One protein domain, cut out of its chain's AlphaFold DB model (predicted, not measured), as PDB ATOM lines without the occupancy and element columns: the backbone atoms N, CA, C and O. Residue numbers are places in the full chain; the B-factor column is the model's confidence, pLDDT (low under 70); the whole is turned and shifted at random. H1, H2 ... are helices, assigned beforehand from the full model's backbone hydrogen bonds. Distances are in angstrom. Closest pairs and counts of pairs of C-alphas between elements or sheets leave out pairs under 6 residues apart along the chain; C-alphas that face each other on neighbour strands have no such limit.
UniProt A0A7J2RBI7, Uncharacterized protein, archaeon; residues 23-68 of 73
ATOM      1  N   GLU A  23      39.529  25.623  96.683       87.19
ATOM      2  CA  GLU A  23      38.666  26.303  95.703       87.19
ATOM      3  C   GLU A  23      39.264  27.631  95.207       87.19
ATOM      4  O   GLU A  23      39.065  28.026  94.053       87.19
ATOM      5  N   ILE A  24      40.014  28.335  96.064       87.19
ATOM      6  CA  ILE A  24      40.752  29.543  95.672       87.19
ATOM      7  C   ILE A  24      41.909  29.189  94.730       87.19
ATOM      8  O   ILE A  24      42.119  29.902  93.746       87.19
ATOM      9  N   GLU A  25      42.655  28.120  95.011       88.62
ATOM     10  CA  GLU A  25      43.739  27.634  94.148       88.62
ATOM     11  C   GLU A  25      43.204  27.248  92.761       88.62
ATOM     12  O   GLU A  25      43.697  27.767  91.755       88.62
ATOM     13  N   ASP A  26      42.112  26.482  92.705       88.25
ATOM     14  CA  ASP A  26      41.431  26.120  91.457       88.25
ATOM     15  C   ASP A  26      40.992  27.356  90.650       88.25
ATOM     16  O   ASP A  26      41.155  27.429  89.424       88.25
ATOM     17  N   LEU A  27      40.451  28.373  91.331       86.44
ATOM     18  CA  LEU A  27      40.055  29.628  90.693       86.44
ATOM     19  C   LEU A  27      41.263  30.381  90.119       86.44
ATOM     20  O   LEU A  27      41.178  30.931  89.012       86.44
ATOM     21  N   ILE A  28      42.377  30.430  90.852       86.94
ATOM     22  CA  ILE A  28      43.612  31.083  90.401       86.94
ATOM     23  C   ILE A  28      44.168  30.371  89.165       86.94
ATOM     24  O   ILE A  28      44.506  31.046  88.185       86.94
ATOM     25  N   ASP A  29      44.194  29.040  89.166       88.69
ATOM     26  CA  ASP A  29      44.658  28.238  88.034       88.69
ATOM     27  C   ASP A  29      43.799  28.471  86.788       88.69
ATOM     28  O   ASP A  29      44.318  28.726  85.693       88.69
ATOM     29  N   LEU A  30      42.473  28.509  86.949       88.44
ATOM     30  CA  LEU A  30      41.559  28.817  85.853       88.44
ATOM     31  C   LEU A  30      41.795  30.227  85.284       88.44
ATOM     32  O   LEU A  30      41.806  30.423  84.061       88.44
ATOM     33  N   LEU A  31      41.992  31.225  86.152       85.81
ATOM     34  CA  LEU A  31      42.293  32.598  85.735       85.81
ATOM     35  C   LEU A  31      43.641  32.690  85.012       85.81
ATOM     36  O   LEU A  31      43.750  33.419  84.019       85.81
ATOM     37  N   TYR A  32      44.643  31.938  85.465       87.06
ATOM     38  CA  TYR A  32      45.951  31.862  84.825       87.06
ATOM     39  C   TYR A  32      45.864  31.243  83.424       87.06
ATOM     40  O   TYR A  32      46.351  31.840  82.461       87.06
ATOM     41  N   ILE A  33      45.169  30.112  83.272       91.12
ATOM     42  CA  ILE A  33      44.943  29.477  81.963       91.12
ATOM     43  C   ILE A  33      44.227  30.447  81.019       91.12
ATOM     44  O   ILE A  33      44.642  30.640  79.874       91.12
ATOM     45  N   LYS A  34      43.183  31.126  81.505       88.44
ATOM     46  CA  LYS A  34      42.453  32.120  80.712       88.44
ATOM     47  C   LYS A  34      43.351  33.272  80.256       88.44
ATOM     48  O   LYS A  34      43.220  33.716  79.116       88.44
ATOM     49  N   LYS A  35      44.258  33.749  81.114       87.75
ATOM     50  CA  LYS A  35      45.253  34.771  80.758       87.75
ATOM     51  C   LYS A  35      46.140  34.293  79.604       87.75
ATOM     52  O   LYS A  35      46.244  35.010  78.615       87.75
ATOM     53  N   GLN A  36      46.695  33.085  79.701       90.38
ATOM     54  CA  GLN A  36      47.566  32.505  78.669       90.38
ATOM     55  C   GLN A  36      46.850  32.373  77.316       90.38
ATOM     56  O   GLN A  36      47.397  32.736  76.277       90.38
ATOM     57  N   VAL A  37      45.589  31.922  77.322       91.44
ATOM     58  CA  VAL A  37      44.775  31.828  76.098       91.44
ATOM     59  C   VAL A  37      44.548  33.206  75.474       91.44
ATOM     60  O   VAL A  37      44.668  33.359  74.261       91.44
ATOM     61  N   LEU A  38      44.224  34.220  76.282       89.56
ATOM     62  CA  LEU A  38      44.006  35.580  75.784       89.56
ATOM     63  C   LEU A  38      45.287  36.205  75.219       89.56
ATOM     64  O   LEU A  38      45.213  36.870  74.190       89.56
ATOM     65  N   GLU A  39      46.436  35.977  75.858       89.12
ATOM     66  CA  GLU A  39      47.741  36.423  75.355       89.12
ATOM     67  C   GLU A  39      48.053  35.764  74.004       89.12
ATOM     68  O   GLU A  39      48.335  36.469  73.039       89.12
ATOM     69  N   GLY A  40      47.865  34.445  73.885       89.56
ATOM     70  CA  GLY A  40      48.063  33.731  72.618       89.56
ATOM     71  C   GLY A  40      47.124  34.189  71.494       89.56
ATOM     72  O   GLY A  40      47.542  34.301  70.343       89.56
ATOM     73  N   LEU A  41      45.863  34.504  71.809       89.50
ATOM     74  CA  LEU A  41      44.922  35.074  70.836       89.50
ATOM     75  C   LEU A  41      45.336  36.477  70.380       89.50
ATOM     76  O   LEU A  41      45.137  36.824  69.216       89.50
ATOM     77  N   GLU A  42      45.880  37.290  71.283       90.44
ATOM     78  CA  GLU A  42      46.359  38.625  70.934       90.44
ATOM     79  C   GLU A  42      47.636  38.563  70.096       90.44
ATOM     80  O   GLU A  42      47.766  39.307  69.127       90.44
ATOM     81  N   ASP A  43      48.541  37.633  70.397       90.12
ATOM     82  CA  ASP A  43      49.712  37.376  69.561       90.12
ATOM     83  C   ASP A  43      49.314  36.926  68.156       90.12
ATOM     84  O   ASP A  43      49.881  37.417  67.181       90.12
ATOM     85  N   PHE A  44      48.288  36.080  68.033       87.81
ATOM     86  CA  PHE A  44      47.733  35.710  66.731       87.81
ATOM     87  C   PHE A  44      47.149  36.918  65.985       87.81
ATOM     88  O   PHE A  44      47.421  37.106  64.805       87.81
ATOM     89  N   ARG A  45      46.378  37.779  66.664       89.38
ATOM     90  CA  ARG A  45      45.811  39.001  66.059       89.38
ATOM     91  C   ARG A  45      46.862  40.004  65.601       89.38
ATOM     92  O   ARG A  45      46.585  40.791  64.703       89.38
ATOM     93  N   GLN A  46      48.011  40.026  66.264       92.75
ATOM     94  CA  GLN A  46      49.097  40.959  65.984       92.75
ATOM     95  C   GLN A  46      50.176  40.334  65.082       92.75
ATOM     96  O   GLN A  46      51.287  40.860  65.033       92.75
ATOM     97  N   ASP A  47      49.864  39.218  64.404       87.56
ATOM     98  CA  ASP A  47      50.768  38.452  63.531       87.56
ATOM     99  C   ASP A  47      52.118  38.110  64.198       87.56
ATOM    100  O   ASP A  47      53.158  37.973  63.554       87.56
ATOM    101  N   ARG A  48      52.111  37.951  65.528       85.62
ATOM    102  CA  ARG A  48      53.253  37.490  66.336       85.62
ATOM    103  C   ARG A  48      53.264  35.981  66.554       85.62
ATOM    104  O   ARG A  48      54.056  35.473  67.345       85.62
ATOM    105  N   SER A  49      52.396  35.254  65.869       82.12
ATOM    106  CA  SER A  49      52.372  33.796  65.880       82.12
ATOM    107  C   SER A  49      52.920  33.246  64.572       82.12
ATOM    108  O   SER A  49      52.573  33.742  63.505       82.12
ATOM    109  N   TYR A  50      53.700  32.171  64.651       79.12
ATOM    110  CA  TYR A  50      54.095  31.393  63.481       79.12
ATOM    111  C   TYR A  50      53.203  30.160  63.352       79.12
ATOM    112  O   TYR A  50      52.913  29.479  64.338       79.12
ATOM    113  N   SER A  51      52.819  29.826  62.128       83.50
ATOM    114  CA  SER A  51      52.308  28.501  61.799       83.50
ATOM    115  C   SER A  51      53.387  27.432  62.009       83.50
ATOM    116  O   SER A  51      54.593  27.699  62.022       83.50
ATOM    117  N   LEU A  52      52.954  26.177  62.133       83.44
ATOM    118  CA  LEU A  52      53.861  25.039  62.275       83.44
ATOM    119  C   LEU A  52      54.864  24.943  61.111       83.44
ATOM    120  O   LEU A  52      56.030  24.615  61.323       83.44
ATOM    121  N   GLU A  53      54.425  25.234  59.887       85.06
ATOM    122  CA  GLU A  53      55.289  25.197  58.704       85.06
ATOM    123  C   GLU A  53      56.303  26.347  58.695       85.06
ATOM    124  O   GLU A  53      57.478  26.135  58.383       85.06
ATOM    125  N   GLU A  54      55.903  27.545  59.130       85.00
ATOM    126  CA  GLU A  54      56.831  28.667  59.314       85.00
ATOM    127  C   GLU A  54      57.881  28.349  60.378       85.00
ATOM    128  O   GLU A  54      59.072  28.571  60.156       85.00
ATOM    129  N   MET A  55      57.474  27.737  61.492       85.12
ATOM    130  CA  MET A  55      58.396  27.328  62.551       85.12
ATOM    131  C   MET A  55      59.385  26.253  62.073       85.12
ATOM    132  O   MET A  55      60.582  26.346  62.359       85.12
ATOM    133  N   LYS A  56      58.927  25.259  61.297       84.69
ATOM    134  CA  LYS A  56      59.809  24.256  60.667       84.69
ATOM    135  C   LYS A  56      60.813  24.912  59.714       84.69
ATOM    136  O   LYS A  56      62.000  24.581  59.757       84.69
ATOM    137  N   SER A  57      60.355  25.855  58.892       87.38
ATOM    138  CA  SER A  57      61.197  26.606  57.953       87.38
ATOM    139  C   SER A  57      62.260  27.438  58.678       87.38
ATOM    140  O   SER A  57      63.445  27.345  58.352       87.38
ATOM    141  N   LEU A  58      61.869  28.189  59.715       85.69
ATOM    142  CA  LEU A  58      62.784  28.978  60.550       85.69
ATOM    143  C   LEU A  58      63.815  28.093  61.260       85.69
ATOM    144  O   LEU A  58      65.007  28.389  61.217       85.69
ATOM    145  N   SER A  59      63.389  26.961  61.831       83.06
ATOM    146  CA  SER A  59      64.297  25.993  62.461       83.06
ATOM    147  C   SER A  59      65.329  25.436  61.472       83.06
ATOM    148  O   SER A  59      66.513  25.323  61.799       83.06
ATOM    149  N   GLY A  60      64.907  25.127  60.241       84.06
ATOM    150  CA  GLY A  60      65.803  24.693  59.167       84.06
ATOM    151  C   GLY A  60      66.822  25.766  58.774       84.06
ATOM    152  O   GLY A  60      68.014  25.470  58.676       84.06
ATOM    153  N   LYS A  61      66.379  27.020  58.617       83.19
ATOM    154  CA  LYS A  61      67.258  28.165  58.321       83.19
ATOM    155  C   LYS A  61      68.286  28.391  59.429       83.19
ATOM    156  O   LYS A  61      69.472  28.484  59.129       83.19
ATOM    157  N   TRP A  62      67.873  28.363  60.697       82.38
ATOM    158  CA  TRP A  62      68.789  28.500  61.835       82.38
ATOM    159  C   TRP A  62      69.822  27.372  61.916       82.38
ATOM    160  O   TRP A  62      70.989  27.625  62.223       82.38
ATOM    161  N   LYS A  63      69.445  26.124  61.602       78.56
ATOM    162  CA  LYS A  63      70.412  25.013  61.500       78.56
ATOM    163  C   LYS A  63      71.452  25.258  60.405       78.56
ATOM    164  O   LYS A  63      72.630  25.007  60.623       78.56
ATOM    165  N   LEU A  64      71.032  25.778  59.254       78.94
ATOM    166  CA  LEU A  64      71.937  26.084  58.144       78.94
ATOM    167  C   LEU A  64      72.842  27.291  58.442       78.94
ATOM    168  O   LEU A  64      74.019  27.268  58.099       78.94
ATOM    169  N   GLU A  65      72.326  28.332  59.095       77.19
ATOM    170  CA  GLU A  65      73.098  29.520  59.488       77.19
ATOM    171  C   GLU A  65      74.100  29.219  60.609       77.19
ATOM    172  O   GLU A  65      75.245  29.662  60.555       77.19
ATOM    173  N   SER A  66      73.717  28.401  61.594       73.75
ATOM    174  CA  SER A  66      74.615  27.990  62.684       73.75
ATOM    175  C   SER A  66      75.770  27.093  62.225       73.75
ATOM    176  O   SER A  66      76.826  27.103  62.859       73.75
ATOM    177  N   GLN A  67      75.604  26.379  61.106       70.75
ATOM    178  CA  GLN A  67      76.658  25.610  60.432       70.75
ATOM    179  C   GLN A  67      77.566  26.466  59.534       70.75
ATOM    180  O   GLN A  67      78.641  26.011  59.154       70.75
ATOM    181  N   LYS A  68      77.163  27.701  59.203       64.81
ATOM    182  CA  LYS A  68      77.929  28.642  58.368       64.81
ATOM    183  C   LYS A  68      78.844  29.579  59.163       64.81
ATOM    184  O   LYS A  68      79.415  30.488  58.566       64.81
TER     185      LYS A  68
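AT A GLANCE: This is residues 23 to 68 of the 73 residues of an uncharacterized protein of archaeon (UniProt A0A7J2RBI7). What shape do residues 23 to 68 make? Two straight helices, H1 then H2, form a wide, open V, the link between them at its corner. What is it built of? The printed part has 46 residues with two named helices and no named strand, all helix in class. How spread out is it? It is extended, with a radius of gyration of the C-alphas of 16.9 A and spans of 54 by 22 by 13 A.

IN THESE COORDINATES: Where is H1? It covers residues 23 to 45, 33.0 A from C-alpha 23 at (38.666, 26.303, 95.703) to C-alpha 45. Where is H2? It covers residues 52 to 66, 21.0 A long, ending at C-alpha 66 at (74.615, 27.990, 62.684).

HOW THE PARTS SIT: Do the helices meet? H1 and H2 are apart, with no C-alpha of one within 8 A of the other. Are their backbones well formed? Every O i to N i+4 pair is within hydrogen-bond range in H1 and H2.

THE WHOLE: How far does it reach? The C-alphas of Glu 23 and Lys 68, the two farthest apart, are 54.2 A apart. Is it continuous? The printed part has no cut, and the link from H1 to H2 is short, with 6 residues. Where is confidence low? Residue 68 is under 70 in pLDDT.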